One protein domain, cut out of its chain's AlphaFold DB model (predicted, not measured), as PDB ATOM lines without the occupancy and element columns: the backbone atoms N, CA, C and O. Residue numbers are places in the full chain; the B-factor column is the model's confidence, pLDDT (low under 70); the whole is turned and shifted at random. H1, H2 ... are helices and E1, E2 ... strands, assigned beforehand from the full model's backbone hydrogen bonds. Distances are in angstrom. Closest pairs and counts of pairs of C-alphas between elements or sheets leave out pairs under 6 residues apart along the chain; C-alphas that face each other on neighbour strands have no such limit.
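Overview. This is residues 2 to 122 of the 998 residues of the protein "Ubiquitin carboxyl-terminal hydrolase" of Ramularia collo-cygni (UniProt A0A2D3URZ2). The short helix H1 and the long helix H4 stand side by side, and a smaller part on the other side of H1 from H4 holds a three-stranded sheet and the short helices H2 and H3. Residues 117 to 122, of which 119 to 122 belong to H5, stick out on the far side of H4. The 121 printed residues run H1 E1 H2 H3 E2 E3 H4 H5, with sheet order E1 - E3 - E2, all antiparallel. The class is mostly helix, though under half of the residues are in named elements; the whole is only just compact, close to loose, with a radius of gyration of the C-alphas of 16.0 A and spans of 54 by 40 by 24 A.

Arrangement. H1, residues 2 to 12, touches H4, residues 80 to 102, at a shallow tilt of 21 degrees, opposite ways; their closest C-alphas, of Gln 5 and Glu 88, are 5.7 A apart. E1, residues 20 to 22, is antiparallel to E3, residues 60 to 62, with N 21 and O 61 at 2.8 A, within hydrogen-bond range. E2, residues 49 to 51, forms a hairpin with E3, with N 51 and O 60 at 2.8 A. H2, residues 26 to 32, and H3, residues 40 to 45, complete a split strand-helix-strand unit, E1 and E2 running the same way with E3 between them; its crossover is right-handed. H3 only grazes the sheet, with residues 40 to 44. Every O i to N i+4 pair is within hydrogen-bond range in H1, H2, H3 and H4; H5, residues 119 to 122, is too short for one.

Along the chain. H1 begins at C-alpha 2 (140.577, 159.137, 133.983) and is 15.6 A long; H4 is 32.7 A long. H5 ends at C-alpha 122 (160.757, 173.798, 136.895).

Size, cuts and confidence. The C-alphas farthest apart, of Gly 55 and Arg 121, are 54.5 A apart. The printed part has no cut; the links E3 to H4 and H4 to H5 are long. pLDDT is under 70 at residues 17, 54 to 57, 74 and 105 to 121.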
ATOM      1  N   HIS A   2     140.108 158.862 135.357       77.38
ATOM      2  CA  HIS A   2     140.577 159.137 133.983       77.38
ATOM      3  C   HIS A   2     139.478 159.678 133.031       77.38
ATOM      4  O   HIS A   2     139.672 160.680 132.349       77.38
ATOM      5  N   THR A   3     138.281 159.074 133.026       82.44
ATOM      6  CA  THR A   3     137.142 159.564 132.220       82.44
ATOM      7  C   THR A   3     136.671 160.960 132.649       82.44
ATOM      8  O   THR A   3     136.263 161.745 131.800       82.44
ATOM      9  N   LEU A   4     136.756 161.288 133.946       84.31
ATOM     10  CA  LEU A   4     136.383 162.604 134.478       84.31
ATOM     11  C   LEU A   4     137.359 163.684 134.004       84.31
ATOM     12  O   LEU A   4     136.922 164.709 133.496       84.31
ATOM     13  N   GLN A   5     138.665 163.415 134.094       82.94
ATOM     14  CA  GLN A   5     139.708 164.327 133.619       82.94
ATOM     15  C   GLN A   5     139.498 164.704 132.145       82.94
ATOM     16  O   GLN A   5     139.615 165.868 131.775       82.94
ATOM     17  N   ARG A   6     139.132 163.733 131.298       81.69
ATOM     18  CA  ARG A   6     138.844 163.993 129.882       81.69
ATOM     19  C   ARG A   6     137.710 165.003 129.702       81.69
ATOM     20  O   ARG A   6     137.851 165.932 128.919       81.69
ATOM     21  N   TYR A   7     136.618 164.843 130.444       86.25
ATOM     22  CA  TYR A   7     135.490 165.769 130.360       86.25
ATOM     23  C   TYR A   7     135.809 167.151 130.933       86.25
ATOM     24  O   TYR A   7     135.280 168.138 130.433       86.25
ATOM     25  N   LEU A   8     136.687 167.244 131.936       85.88
ATOM     26  CA  LEU A   8     137.164 168.528 132.454       85.88
ATOM     27  C   LEU A   8     138.051 169.259 131.437       85.88
ATOM     28  O   LEU A   8     137.854 170.452 131.224       85.88
ATOM     29  N   LYS A   9     138.944 168.555 130.728       83.12
ATOM     30  CA  LYS A   9     139.731 169.148 129.631       83.12
ATOM     31  C   LYS A   9     138.849 169.686 128.510       83.12
ATOM     32  O   LYS A   9     139.019 170.833 128.110       83.12
ATOM     33  N   ASP A  10     137.870 168.896 128.071       84.94
ATOM     34  CA  ASP A  10     136.911 169.322 127.045       84.94
ATOM     35  C   ASP A  10     136.070 170.532 127.514       84.94
ATOM     36  O   ASP A  10     135.613 171.331 126.697       84.94
ATOM     37  N   ALA A  11     135.859 170.690 128.827       85.12
ATOM     38  CA  ALA A  11     135.152 171.835 129.395       85.12
ATOM     39  C   ALA A  11     136.024 173.101 129.481       85.12
ATOM     40  O   ALA A  11     135.526 174.210 129.267       85.12
ATOM     41  N   LEU A  12     137.313 172.946 129.784       84.00
ATOM     42  CA  LEU A  12     138.276 174.043 129.922       84.00
ATOM     43  C   LEU A  12     138.796 174.566 128.575       84.00
ATOM     44  O   LEU A  12     139.224 175.722 128.492       84.00
ATOM     45  N   ASP A  13     138.750 173.748 127.524       82.94
ATOM     46  CA  ASP A  13     139.175 174.133 126.179       82.94
ATOM     47  C   ASP A  13     138.127 175.049 125.508       82.94
ATOM     48  O   ASP A  13     136.993 174.620 125.264       82.94
ATOM     49  N   PRO A  14     138.454 176.317 125.194       75.50
ATOM     50  CA  PRO A  14     137.531 177.220 124.511       75.50
ATOM     51  C   PRO A  14     137.197 176.777 123.074       75.50
ATOM     52  O   PRO A  14     136.144 177.167 122.570       75.50
ATOM     53  N   ALA A  15     138.027 175.945 122.430       76.94
ATOM     54  CA  ALA A  15     137.850 175.501 121.044       76.94
ATOM     55  C   ALA A  15     136.783 174.399 120.866       76.94
ATOM     56  O   ALA A  15     136.377 174.094 119.743       76.94
ATOM     57  N   VAL A  16     136.294 173.796 121.955       78.75
ATOM     58  CA  VAL A  16     135.281 172.733 121.892       78.75
ATOM     59  C   VAL A  16     133.884 173.327 121.670       78.75
ATOM     60  O   VAL A  16     133.251 173.863 122.585       78.75
ATOM     61  N   GLU A  17     133.368 173.185 120.445       65.94
ATOM     62  CA  GLU A  17     132.037 173.681 120.050       65.94
ATOM     63  C   GLU A  17     130.882 172.800 120.566       65.94
ATOM     64  O   GLU A  17     129.801 173.289 120.907       65.94
ATOM     65  N   LYS A  18     131.082 171.475 120.645       70.31
ATOM     66  CA  LYS A  18     130.045 170.505 121.051       70.31
ATOM     67  C   LYS A  18     130.221 170.065 122.504       70.31
ATOM     68  O   LYS A  18     130.766 169.007 122.789       70.31
ATOM     69  N   ARG A  19     129.663 170.847 123.427       77.44
ATOM     70  CA  ARG A  19     129.729 170.626 124.886       77.44
ATOM     71  C   ARG A  19     128.576 169.774 125.426       77.44
ATOM     72  O   ARG A  19     127.899 170.162 126.377       77.44
ATOM     73  N   ARG A  20     128.295 168.643 124.777       83.50
ATOM     74  CA  ARG A  20     127.156 167.765 125.107       83.50
ATOM     75  C   ARG A  20     127.617 166.320 125.277       83.50
ATOM     76  O   ARG A  20     128.308 165.792 124.414       83.50
ATOM     77  N   LEU A  21     127.165 165.672 126.345       82.69
ATOM     78  CA  LEU A  21     127.386 164.256 126.634       82.69
ATOM     79  C   LEU A  21     126.041 163.542 126.731       82.69
ATOM     80  O   LEU A  21     125.200 163.905 127.546       82.69
ATOM     81  N   MET A  22     125.833 162.502 125.928       83.50
ATOM     82  CA  MET A  22     124.615 161.696 126.030       83.50
ATOM     83  C   MET A  22     124.634 160.883 127.328       83.50
ATOM     84  O   MET A  22     125.586 160.146 127.586       83.50
ATOM     85  N   ALA A  23     123.565 160.961 128.125       79.75
ATOM     86  CA  ALA A  23     123.441 160.207 129.375       79.75
ATOM     87  C   ALA A  23     123.280 158.692 129.129       79.75
ATOM     88  O   ALA A  23     123.475 157.883 130.039       79.75
ATOM     89  N   ALA A  24     122.947 158.301 127.892       78.62
ATOM     90  CA  ALA A  24     122.911 156.922 127.411       78.62
ATOM     91  C   ALA A  24     124.297 156.348 127.044       78.62
ATOM     92  O   ALA A  24     124.411 155.160 126.750       78.62
ATOM     93  N   ASN A  25     125.365 157.159 127.051       83.19
ATOM     94  CA  ASN A  25     126.698 156.687 126.683       83.19
ATOM     95  C   ASN A  25     127.180 155.602 127.661       83.19
ATOM     96  O   ASN A  25     127.318 155.849 128.860       83.19
ATOM     97  N   LYS A  26     127.488 154.411 127.134       80.19
ATOM     98  CA  LYS A  26     127.905 153.244 127.922       80.19
ATOM     99  C   LYS A  26     129.112 153.536 128.820       80.19
ATOM    100  O   LYS A  26     129.090 153.149 129.979       80.19
ATOM    101  N   LEU A  27     130.120 154.264 128.323       80.81
ATOM    102  CA  LEU A  27     131.320 154.620 129.094       80.81
ATOM    103  C   LEU A  27     131.005 155.620 130.220       80.81
ATOM    104  O   LEU A  27     131.595 155.566 131.300       80.81
ATOM    105  N   PHE A  28     130.064 156.532 129.969       83.19
ATOM    106  CA  PHE A  28     129.595 157.486 130.970       83.19
ATOM    107  C   PHE A  28     128.815 156.765 132.075       83.19
ATOM    108  O   PHE A  28     129.100 156.966 133.253       83.19
ATOM    109  N   GLN A  29     127.906 155.857 131.706       84.06
ATOM    110  CA  GLN A  29     127.103 155.090 132.659       84.06
ATOM    111  C   GLN A  29     127.938 154.157 133.534       84.06
ATOM    112  O   GLN A  29     127.712 154.088 134.738       84.06
ATOM    113  N   THR A  30     128.931 153.472 132.960       82.69
ATOM    114  CA  THR A  30     129.828 152.609 133.743       82.69
ATOM    115  C   THR A  30     130.681 153.398 134.731       82.69
ATOM    116  O   THR A  30     131.099 152.838 135.736       82.69
ATOM    117  N   THR A  31     130.962 154.676 134.453       83.31
ATOM    118  CA  THR A  31     131.863 155.485 135.289       83.31
ATOM    119  C   THR A  31     131.127 156.327 136.333       83.31
ATOM    120  O   THR A  31     131.638 156.495 137.435       83.31
ATOM    121  N   PHE A  32     129.953 156.873 136.000       84.31
ATOM    122  CA  PHE A  32     129.221 157.843 136.834       84.31
ATOM    123  C   PHE A  32     127.826 157.357 137.265       84.31
ATOM    124  O   PHE A  32     127.036 158.132 137.811       84.31
ATOM    125  N   GLY A  33     127.513 156.085 137.004       81.88
ATOM    126  CA  GLY A  33     126.222 155.478 137.312       81.88
ATOM    127  C   GLY A  33     125.171 155.679 136.222       81.88
ATOM    128  O   GLY A  33     125.358 156.422 135.253       81.88
ATOM    129  N   MET A  34     124.017 155.028 136.378       82.25
ATOM    130  CA  MET A  34     122.921 155.089 135.402       82.25
ATOM    131  C   MET A  34     122.475 156.540 135.166       82.25
ATOM    132  O   MET A  34     122.041 157.228 136.089       82.25
ATOM    133  N   GLN A  35     122.601 157.019 133.922       78.56
ATOM    134  CA  GLN A  35     122.368 158.419 133.521       78.56
ATOM    135  C   GLN A  35     123.179 159.474 134.314       78.56
ATOM    136  O   GLN A  35     122.858 160.659 134.252       78.56
ATOM    137  N   GLY A  36     124.231 159.082 135.041       80.31
ATOM    138  CA  GLY A  36     125.019 159.974 135.904       80.31
ATOM    139  C   GLY A  36     124.395 160.256 137.276       80.31
ATOM    140  O   GLY A  36     124.823 161.189 137.952       80.31
ATOM    141  N   ARG A  37     123.361 159.502 137.690       81.38
ATOM    142  CA  ARG A  37     122.632 159.755 138.950       81.38
ATOM    143  C   ARG A  37     123.495 159.559 140.192       81.38
ATOM    144  O   ARG A  37     123.390 160.360 141.118       81.38
ATOM    145  N   ASP A  38     124.370 158.560 140.181       84.88
ATOM    146  CA  ASP A  38     125.187 158.196 141.345       84.88
ATOM    147  C   ASP A  38     126.249 159.268 141.646       84.88
ATOM    148  O   ASP A  38     126.616 159.483 142.798       84.88
ATOM    149  N   CYS A  39     126.686 160.015 140.624       85.94
ATOM    150  CA  CYS A  39     127.621 161.137 140.754       85.94
ATOM    151  C   CYS A  39     126.980 162.516 140.509       85.94
ATOM    152  O   CYS A  39     127.696 163.497 140.314       85.94
ATOM    153  N   ASN A  40     125.647 162.624 140.543       84.81
ATOM    154  CA  ASN A  40     124.910 163.848 140.199       84.81
ATOM    155  C   ASN A  40     125.345 165.063 141.042       84.81
ATOM    156  O   ASN A  40     125.549 166.154 140.516       84.81
ATOM    157  N   VAL A  41     125.560 164.867 142.348       87.69
ATOM    158  CA  VAL A  41     126.017 165.932 143.261       87.69
ATOM    159  C   VAL A  41     127.388 166.473 142.845       87.69
ATOM    160  O   VAL A  41     127.587 167.686 142.810       87.69
ATOM    161  N   LEU A  42     128.316 165.578 142.496       86.81
ATOM    162  CA  LEU A  42     129.667 165.940 142.070       86.81
ATOM    163  C   LEU A  42     129.638 166.665 140.719       86.81
ATOM    164  O   LEU A  42     130.220 167.738 140.588       86.81
ATOM    165  N   LEU A  43     128.914 166.115 139.739       87.44
ATOM    166  CA  LEU A  43     128.778 166.694 138.399       87.44
ATOM    167  C   LEU A  43     128.164 168.102 138.446       87.44
ATOM    168  O   LEU A  43     128.721 169.026 137.856       87.44
ATOM    169  N   ASN A  44     127.090 168.300 139.216       87.31
ATOM    170  CA  ASN A  44     126.472 169.620 139.376       87.31
ATOM    171  C   ASN A  44     127.405 170.623 140.062       87.31
ATOM    172  O   ASN A  44     127.432 171.790 139.680       87.31
ATOM    173  N   ARG A  45     128.192 170.186 141.055       85.31
ATOM    174  CA  ARG A  45     129.172 171.054 141.729       85.31
ATOM    175  C   ARG A  45     130.287 171.508 140.786       85.31
ATOM    176  O   ARG A  45     130.764 172.626 140.916       85.31
ATOM    177  N   MET A  46     130.643 170.674 139.810       86.31
ATOM    178  CA  MET A  46     131.558 171.022 138.718       86.31
ATOM    179  C   MET A  46     130.874 171.827 137.598       86.31
ATOM    180  O   MET A  46     131.476 172.063 136.560       86.31
ATOM    181  N   GLY A  47     129.611 172.238 137.746       86.12
ATOM    182  CA  GLY A  47     128.905 173.041 136.742       86.12
ATOM    183  C   GLY A  47     128.380 172.257 135.534       86.12
ATOM    184  O   GLY A  47     127.939 172.867 134.558       86.12
ATOM    185  N   PHE A  48     128.386 170.921 135.577       89.19
ATOM    186  CA  PHE A  48     127.695 170.112 134.574       89.19
ATOM    187  C   PHE A  48     126.187 170.220 134.801       89.19
ATOM    188  O   PHE A  48     125.721 170.185 135.936       89.19
ATOM    189  N   THR A  49     125.405 170.326 133.726       87.62
ATOM    190  CA  THR A  49     123.942 170.473 133.830       87.62
ATOM    191  C   THR A  49     123.217 169.327 133.144       87.62
ATOM    192  O   THR A  49     123.441 169.053 131.964       87.62
ATOM    193  N   PHE A  50     122.339 168.646 133.881       86.69
ATOM    194  CA  PHE A  50     121.520 167.566 133.339       86.69
ATOM    195  C   PHE A  50     120.270 168.111 132.648       86.69
ATOM    196  O   PHE A  50     119.517 168.900 133.219       86.69
ATOM    197  N   VAL A  51     120.020 167.644 131.428       85.38
ATOM    198  CA  VAL A  51     118.815 167.922 130.651       85.38
ATOM    199  C   VAL A  51     118.052 166.603 130.478       85.38
ATOM    200  O   VAL A  51     118.555 165.698 129.800       85.38
ATOM    201  N   PRO A  52     116.863 166.459 131.095       79.69
ATOM    202  CA  PRO A  52     116.054 165.253 130.959       79.69
ATOM    203  C   PRO A  52     115.521 165.107 129.527       79.69
ATOM    204  O   PRO A  52     115.362 166.094 128.810       79.69
ATOM    205  N   GLN A  53     115.234 163.867 129.126       76.88
ATOM    206  CA  GLN A  53     114.655 163.551 127.818       76.88
ATOM    207  C   GLN A  53     113.344 164.321 127.606       76.88
ATOM    208  O   GLN A  53     112.433 164.242 128.432       76.88
ATOM    209  N   HIS A  54     113.248 165.035 126.485       66.12
ATOM    210  CA  HIS A  54     112.059 165.789 126.096       66.12
ATOM    211  C   HIS A  54     111.763 165.517 124.615       66.12
ATOM    212  O   HIS A  54     112.463 166.006 123.733       66.12
ATOM    213  N   GLY A  55     110.723 164.724 124.336       67.81
ATOM    214  CA  GLY A  55     110.403 164.282 122.970       67.81
ATOM    215  C   GLY A  55     111.397 163.240 122.438       67.81
ATOM    216  O   GLY A  55     111.768 162.324 123.173       67.81
ATOM    217  N   ASP A  56     111.824 163.393 121.178       57.53
ATOM    218  CA  ASP A  56     112.797 162.509 120.503       57.53
ATOM    219  C   ASP A  56     114.265 162.764 120.921       57.53
ATOM    220  O   ASP A  56     115.158 162.010 120.537       57.53
ATOM    221  N   ASP A  57     114.533 163.796 121.730       66.56
ATOM    222  CA  ASP A  57     115.877 164.124 122.221       66.56
ATOM    223  C   ASP A  57     116.239 163.276 123.457       66.56
ATOM    224  O   ASP A  57     115.619 163.400 124.516       66.56
ATOM    225  N   GLU A  58     117.283 162.447 123.352       75.62
ATOM    226  CA  GLU A  58     117.806 161.645 124.469       75.62
ATOM    227  C   GLU A  58     118.292 162.509 125.654       75.62
ATOM    228  O   GLU A  58     118.786 163.628 125.488       75.62
ATOM    229  N   ALA A  59     118.202 161.960 126.873       82.44
ATOM    230  CA  ALA A  59     118.711 162.614 128.080       82.44
ATOM    231  C   ALA A  59     120.221 162.900 127.967       82.44
ATOM    232  O   ALA A  59     120.999 162.030 127.562       82.44
ATOM    233  N   ARG A  60     120.659 164.104 128.359       86.94
ATOM    234  CA  ARG A  60     122.046 164.567 128.163       86.94
ATOM    235  C   ARG A  60     122.575 165.423 129.310       86.94
ATOM    236  O   ARG A  60     121.815 166.038 130.043       86.94
ATOM    237  N   TRP A  61     123.895 165.497 129.410       87.50
ATOM    238  CA  TRP A  61     124.645 166.395 130.280       87.50
ATOM    239  C   TRP A  61     125.365 167.451 129.436       87.50
ATOM    240  O   TRP A  61     126.016 167.103 128.452       87.50
ATOM    241  N   ASN A  62     125.274 168.729 129.805       88.12
ATOM    242  CA  ASN A  62     126.090 169.777 129.189       88.12
ATOM    243  C   ASN A  62     127.322 170.057 130.053       88.12
ATOM    244  O   ASN A  62     127.203 170.149 131.278       88.12
ATOM    245  N   LEU A  63     128.480 170.205 129.406       89.25
ATOM    246  CA  LEU A  63     129.725 170.597 130.072       89.25
ATOM    247  C   LEU A  63     129.699 172.092 130.420       89.25
ATOM    248  O   LEU A  63     129.103 172.876 129.671       89.25
ATOM    249  N   PRO A  64     130.386 172.504 131.497       87.12
ATOM    250  CA  PRO A  64     130.598 173.915 131.783       87.12
ATOM    251  C   PRO A  64     131.465 174.577 130.693       87.12
ATOM    252  O   PRO A  64     132.209 173.922 129.958       87.12
ATOM    253  N   ASN A  65     131.341 175.899 130.568       85.50
ATOM    254  CA  ASN A  65     132.174 176.722 129.689       85.50
ATOM    255  C   ASN A  65     132.642 177.971 130.445       85.50
ATOM    256  O   ASN A  65     132.063 179.047 130.268       85.50
ATOM    257  N   PRO A  66     133.606 177.822 131.363       84.50
ATOM    258  CA  PRO A  66     134.072 178.946 132.149       84.50
ATOM    259  C   PRO A  66     134.974 179.861 131.289       84.50
ATOM    260  O   PRO A  66     135.826 179.362 130.540       84.50
ATOM    261  N   PRO A  67     134.813 181.196 131.368       80.75
ATOM    262  CA  PRO A  67     135.603 182.133 130.571       80.75
ATOM    263  C   PRO A  67     137.099 182.036 130.918       80.75
ATOM    264  O   PRO A  67     137.432 181.727 132.064       80.75
ATOM    265  N   PRO A  68     138.013 182.266 129.955       79.75
ATOM    266  CA  PRO A  68     139.445 182.313 130.236       79.75
ATOM    267  C   PRO A  68     139.777 183.469 131.191       79.75
ATOM    268  O   PRO A  68     139.127 184.512 131.158       79.75
ATOM    269  N   ILE A  69     140.790 183.273 132.035       79.62
ATOM    270  CA  ILE A  69     141.266 184.277 132.996       79.62
ATOM    271  C   ILE A  69     142.439 185.030 132.367       79.62
ATOM    272  O   ILE A  69     143.384 184.398 131.895       79.62
ATOM    273  N   GLU A  70     142.363 186.364 132.349       72.62
ATOM    274  CA  GLU A  70     143.386 187.231 131.744       72.62
ATOM    275  C   GLU A  70     144.647 187.360 132.615       72.62
ATOM    276  O   GLU A  70     145.754 187.282 132.087       72.62
ATOM    277  N   ASP A  71     144.495 187.494 133.940       76.69
ATOM    278  CA  ASP A  71     145.608 187.553 134.897       76.69
ATOM    279  C   ASP A  71     145.596 186.339 135.831       76.69
ATOM    280  O   ASP A  71     144.757 186.214 136.720       76.69
ATOM    281  N   ARG A  72     146.557 185.436 135.625       71.00
ATOM    282  CA  ARG A  72     146.704 184.214 136.424       71.00
ATOM    283  C   ARG A  72     147.388 184.433 137.771       71.00
ATOM    284  O   ARG A  72     147.249 183.584 138.641       71.00
ATOM    285  N   LEU A  73     148.148 185.515 137.946       70.06
ATOM    286  CA  LEU A  73     148.878 185.776 139.192       70.06
ATOM    287  C   LEU A  73     147.996 186.472 140.240       70.06
ATOM    288  O   LEU A  73     148.299 186.398 141.428       70.06
ATOM    289  N   GLY A  74     146.903 187.110 139.807       68.50
ATOM    290  CA  GLY A  74     145.873 187.710 140.662       68.50
ATOM    291  C   GLY A  74     144.661 186.815 140.962       68.50
ATOM    292  O   GLY A  74     143.702 187.295 141.564       68.50
ATOM    293  N   ALA A  75     144.685 185.552 140.531       72.12
ATOM    294  CA  ALA A  75     143.631 184.560 140.751       72.12
ATOM    295  C   ALA A  75     143.406 184.282 142.252       72.12
ATOM    296  O   ALA A  75     144.355 183.974 142.974       72.12
ATOM    297  N   ASP A  76     142.159 184.365 142.730       76.25
ATOM    298  CA  ASP A  76     141.793 184.169 144.145       76.25
ATOM    299  C   ASP A  76     141.085 182.829 144.428       76.25
ATOM    300  O   ASP A  76     140.701 182.551 145.567       76.25
ATOM    301  N   GLY A  77     140.928 181.982 143.405       74.00
ATOM    302  CA  GLY A  77     140.271 180.675 143.493       74.00
ATOM    303  C   GLY A  77     138.741 180.748 143.459       74.00
ATOM    304  O   GLY A  77     138.070 179.730 143.644       74.00
ATOM    305  N   SER A  78     138.160 181.937 143.261       76.25
ATOM    306  CA  SER A  78     136.709 182.134 143.232       76.25
ATOM    307  C   SER A  78     136.083 181.890 141.854       76.25
ATOM    308  O   SER A  78     134.862 181.721 141.750       76.25
ATOM    309  N   SER A  79     136.890 181.845 140.788       83.44
ATOM    310  CA  SER A  79     136.394 181.639 139.430       83.44
ATOM    311  C   SER A  79     135.961 180.186 139.210       83.44
ATOM    312  O   SER A  79     136.699 179.253 139.534       83.44
ATOM    313  N   PRO A  80     134.821 179.937 138.537       81.94
ATOM    314  CA  PRO A  80     134.452 178.590 138.102       81.94
ATOM    315  C   PRO A  80     135.523 177.913 137.235       81.94
ATOM    316  O   PRO A  80     135.560 176.687 137.172       81.94
ATOM    317  N   ARG A  81     136.383 178.692 136.557       86.31
ATOM    318  CA  ARG A  81     137.514 178.146 135.796       86.31
ATOM    319  C   ARG A  81     138.600 177.591 136.710       86.31
ATOM    320  O   ARG A  81     139.015 176.459 136.495       86.31
ATOM    321  N   GLU A  82     139.005 178.362 137.718       84.50
ATOM    322  CA  GLU A  82     140.033 177.975 138.698       84.50
ATOM    323  C   GLU A  82     139.630 176.691 139.415       84.50
ATOM    324  O   GLU A  82     140.389 175.732 139.431       84.50
ATOM    325  N   ILE A  83     138.379 176.614 139.880       85.44
ATOM    326  CA  ILE A  83     137.851 175.420 140.553       85.44
ATOM    327  C   ILE A  83     137.942 174.179 139.651       85.44
ATOM    328  O   ILE A  83     138.235 173.082 140.122       85.44
ATOM    329  N   LEU A  84     137.671 174.317 138.350       87.69
ATOM    330  CA  LEU A  84     137.737 173.191 137.417       87.69
ATOM    331  C   LEU A  84     139.171 172.805 137.048       87.69
ATOM    332  O   LEU A  84     139.433 171.616 136.875       87.69
ATOM    333  N   GLU A  85     140.079 173.776 136.942       84.94
ATOM    334  CA  GLU A  85     141.515 173.542 136.745       84.94
ATOM    335  C   GLU A  85     142.126 172.837 137.974       84.94
ATOM    336  O   GLU A  85     142.842 171.849 137.812       84.94
ATOM    337  N   ASP A  86     141.738 173.230 139.192       84.56
ATOM    338  CA  ASP A  86     142.150 172.575 140.441       84.56
ATOM    339  C   ASP A  86     141.665 171.123 140.520       84.56
ATOM    340  O   ASP A  86     142.438 170.213 140.830       84.56
ATOM    341  N   ILE A  87     140.393 170.871 140.189       86.12
ATOM    342  CA  ILE A  87     139.840 169.508 140.172       86.12
ATOM    343  C   ILE A  87     140.510 168.661 139.078       86.12
ATOM    344  O   ILE A  87     140.714 167.460 139.267       86.12
ATOM    345  N   GLU A  88     140.862 169.251 137.930       85.56
ATOM    346  CA  GLU A  88     141.599 168.552 136.870       85.56
ATOM    347  C   GLU A  88     142.998 168.147 137.346       85.56
ATOM    348  O   GLU A  88     143.373 166.979 137.194       85.56
ATOM    349  N   ALA A  89     143.718 169.055 138.010       80.00
ATOM    350  CA  ALA A  89     145.020 168.780 138.608       80.00
ATOM    351  C   ALA A  89     144.936 167.705 139.708       80.00
ATOM    352  O   ALA A  89     145.727 166.756 139.722       80.00
ATOM    353  N   GLU A  90     143.939 167.785 140.593       84.44
ATOM    354  CA  GLU A  90     143.706 166.785 141.638       84.44
ATOM    355  C   GLU A  90     143.388 165.409 141.028       84.44
ATOM    356  O   GLU A  90     143.953 164.388 141.437       84.44
ATOM    357  N   ALA A  91     142.553 165.363 139.984       82.31
ATOM    358  CA  ALA A  91     142.237 164.131 139.269       82.31
ATOM    359  C   ALA A  91     143.484 163.495 138.630       82.31
ATOM    360  O   ALA A  91     143.627 162.270 138.686       82.31
ATOM    361  N   VAL A  92     144.401 164.294 138.070       77.62
ATOM    362  CA  VAL A  92     145.693 163.815 137.543       77.62
ATOM    363  C   VAL A  92     146.531 163.162 138.640       77.62
ATOM    364  O   VAL A  92     147.034 162.051 138.450       77.62
ATOM    365  N   VAL A  93     146.641 163.811 139.804       77.38
ATOM    366  CA  VAL A  93     147.394 163.281 140.950       77.38
ATOM    367  C   VAL A  93     146.789 161.966 141.442       77.38
ATOM    368  O   VAL A  93     147.524 161.003 141.678       77.38
ATOM    369  N   TYR A  94     145.461 161.879 141.556       81.06
ATOM    370  CA  TYR A  94     144.795 160.642 141.970       81.06
ATOM    371  C   TYR A  94     144.979 159.506 140.970       81.06
ATOM    372  O   TYR A  94     145.209 158.376 141.393       81.06
ATOM    373  N   VAL A  95     144.906 159.779 139.662       79.00
ATOM    374  CA  VAL A  95     145.175 158.755 138.642       79.00
ATOM    375  C   VAL A  95     146.605 158.233 138.785       79.00
ATOM    376  O   VAL A  95     146.793 157.022 138.829       79.00
ATOM    377  N   GLY A  96     147.592 159.118 138.964       73.38
ATOM    378  CA  GLY A  96     148.981 158.716 139.197       73.38
ATOM    379  C   GLY A  96     149.159 157.847 140.449       73.38
ATOM    380  O   GLY A  96     149.775 156.785 140.373       73.38
ATOM    381  N   LYS A  97     148.577 158.254 141.588       77.81
ATOM    382  CA  LYS A  97     148.639 157.488 142.849       77.81
ATOM    383  C   LYS A  97     147.983 156.111 142.730       77.81
ATOM    384  O   LYS A  97     148.545 155.132 143.213       77.81
ATOM    385  N   LEU A  98     146.815 156.032 142.091       78.31
ATOM    386  CA  LEU A  98     146.094 154.771 141.913       78.31
ATOM    387  C   LEU A  98     146.820 153.830 140.947       78.31
ATOM    388  O   LEU A  98     146.921 152.644 141.243       78.31
ATOM    389  N   SER A  99     147.375 154.341 139.843       76.69
ATOM    390  CA  SER A  99     148.181 153.536 138.914       76.69
ATOM    391  C   SER A  99     149.437 152.972 139.585       76.69
ATOM    392  O   SER A  99     149.725 151.791 139.424       76.69
ATOM    393  N   LEU A 100     150.135 153.772 140.404       74.31
ATOM    394  CA  LEU A 100     151.280 153.305 141.200       74.31
ATOM    395  C   LEU A 100     150.886 152.212 142.202       74.31
ATOM    396  O   LEU A 100     151.575 151.202 142.297       74.31
ATOM    397  N   ALA A 101     149.774 152.390 142.921       75.19
ATOM    398  CA  ALA A 101     149.287 151.400 143.882       75.19
ATOM    399  C   ALA A 101     148.843 150.084 143.216       75.19
ATOM    400  O   ALA A 101     148.967 149.023 143.820       75.19
ATOM    401  N   ALA A 102     148.341 150.148 141.979       75.00
ATOM    402  CA  ALA A 102     147.928 148.983 141.199       75.00
ATOM    403  C   ALA A 102     149.074 148.331 140.396       75.00
ATOM    404  O   ALA A 102     148.873 147.266 139.818       75.00
ATOM    405  N   GLY A 103     150.261 148.950 140.338       71.69
ATOM    406  CA  GLY A 103     151.383 148.477 139.516       71.69
ATOM    407  C   GLY A 103     151.176 148.652 138.004       71.69
ATOM    408  O   GLY A 103     151.839 147.985 137.213       71.69
ATOM    409  N   GLU A 104     150.263 149.532 137.587       74.75
ATOM    410  CA  GLU A 104     149.927 149.776 136.180       74.75
ATOM    411  C   GLU A 104     150.636 151.024 135.624       74.75
ATOM    412  O   GLU A 104     150.931 151.986 136.337       74.75
ATOM    413  N   SER A 105     150.877 151.051 134.308       68.31
ATOM    414  CA  SER A 105     151.445 152.216 133.619       68.31
ATOM    415  C   SER A 105     150.510 153.427 133.701       68.31
ATOM    416  O   SER A 105     149.334 153.312 133.353       68.31
ATOM    417  N   ASN A 106     151.030 154.598 134.089       67.69
ATOM    418  CA  ASN A 106     150.233 155.821 134.205       67.69
ATOM    419  C   ASN A 106     149.667 156.252 132.828       67.69
ATOM    420  O   ASN A 106     150.429 156.711 131.970       67.69
ATOM    421  N   PRO A 107     148.339 156.186 132.612       64.69
ATOM    422  CA  PRO A 107     147.734 156.494 131.317       64.69
ATOM    423  C   PRO A 107     147.830 157.983 130.938       64.69
ATOM    424  O   PRO A 107     147.675 158.325 129.765       64.69
ATOM    425  N   VAL A 108     148.098 158.874 131.903       62.12
ATOM    426  CA  VAL A 108     148.242 160.324 131.682       62.12
ATOM    427  C   VAL A 108     149.609 160.668 131.074       62.12
ATOM    428  O   VAL A 108     149.697 161.592 130.266       62.12
ATOM    429  N   ALA A 109     150.653 159.891 131.384       60.69
ATOM    430  CA  ALA A 109     152.008 160.089 130.860       60.69
ATOM    431  C   ALA A 109     152.119 159.785 129.355       60.69
ATOM    432  O   ALA A 109     152.838 160.462 128.627       60.69
ATOM    433  N   ALA A 110     151.344 158.816 128.859       56.16
ATOM    434  CA  ALA A 110     151.402 158.355 127.470       56.16
ATOM    435  C   ALA A 110     150.868 159.361 126.426       56.16
ATOM    436  O   ALA A 110     150.982 159.113 125.229       56.16
ATOM    437  N   ARG A 111     150.244 160.473 126.841       52.34
ATOM    438  CA  ARG A 111     149.547 161.404 125.928       52.34
ATOM    439  C   ARG A 111     150.168 162.795 125.833       52.34
ATOM    440  O   ARG A 111     149.497 163.715 125.377       52.34
ATOM    441  N   GLY A 112     151.409 162.973 126.289       51.12
ATOM    442  CA  GLY A 112     152.118 164.258 126.183       51.12
ATOM    443  C   GLY A 112     151.479 165.410 126.971       51.12
ATOM    444  O   GLY A 112     151.895 166.556 126.827       51.12
ATOM    445  N   GLY A 113     150.479 165.134 127.815       46.75
ATOM    446  CA  GLY A 113     150.010 166.095 128.805       46.75
ATOM    447  C   GLY A 113     151.103 166.262 129.848       46.75
ATOM    448  O   GLY A 113     151.602 165.243 130.331       46.75
ATOM    449  N   ALA A 114     151.470 167.516 130.145       46.41
ATOM    450  CA  ALA A 114     152.460 167.907 131.146       46.41
ATOM    451  C   ALA A 114     152.415 166.935 132.324       46.41
ATOM    452  O   ALA A 114     151.479 166.924 133.122       46.41
ATOM    453  N   THR A 115     153.367 166.013 132.327       47.44
ATOM    454  CA  THR A 115     153.286 164.787 133.104       47.44
ATOM    455  C   THR A 115     153.697 165.102 134.520       47.44
ATOM    456  O   THR A 115     154.738 164.607 134.906       47.44
ATOM    457  N   LEU A 116     152.990 165.986 135.246       52.38
ATOM    458  CA  LEU A 116     153.492 166.537 136.512       52.38
ATOM    459  C   LEU A 116     155.000 166.764 136.356       52.38
ATOM    460  O   LEU A 116     155.780 166.072 137.007       52.38
ATOM    461  N   ALA A 117     155.409 167.569 135.357       50.31
ATOM    462  CA  ALA A 117     156.809 167.957 135.245       50.31
ATOM    463  C   ALA A 117     157.154 168.431 136.649       50.31
ATOM    464  O   ALA A 117     156.525 169.381 137.119       50.31
ATOM    465  N   LEU A 118     157.932 167.602 137.364       56.94
ATOM    466  CA  LEU A 118     158.008 167.634 138.820       56.94
ATOM    467  C   LEU A 118     158.207 169.095 139.165       56.94
ATOM    468  O   LEU A 118     159.108 169.687 138.580       56.94
ATOM    469  N   ALA A 119     157.356 169.698 140.000       62.41
ATOM    470  CA  ALA A 119     157.469 171.131 140.285       62.41
ATOM    471  C   ALA A 119     158.932 171.497 140.593       62.41
ATOM    472  O   ALA A 119     159.426 172.508 140.120       62.41
ATOM    473  N   ASN A 120     159.653 170.571 141.234       63.44
ATOM    474  CA  ASN A 120     161.099 170.565 141.423       63.44
ATOM    475  C   ASN A 120     161.922 170.873 140.167       63.44
ATOM    476  O   ASN A 120     162.759 171.747 140.245       63.44
ATOM    477  N   ARG A 121     161.690 170.240 139.013       67.19
ATOM    478  CA  ARG A 121     162.466 170.482 137.785       67.19
ATOM    479  C   ARG A 121     162.261 171.892 137.234       67.19
ATOM    480  O   ARG A 121     163.206 172.497 136.733       67.19
ATOM    481  N   GLU A 122     161.037 172.415 137.307       70.88
ATOM    482  CA  GLU A 122     160.757 173.798 136.895       70.88
ATOM    483  C   GLU A 122     161.252 174.803 137.945       70.88
ATOM    484  O   GLU A 122     161.795 175.841 137.587       70.88
TER     485      GLU A 122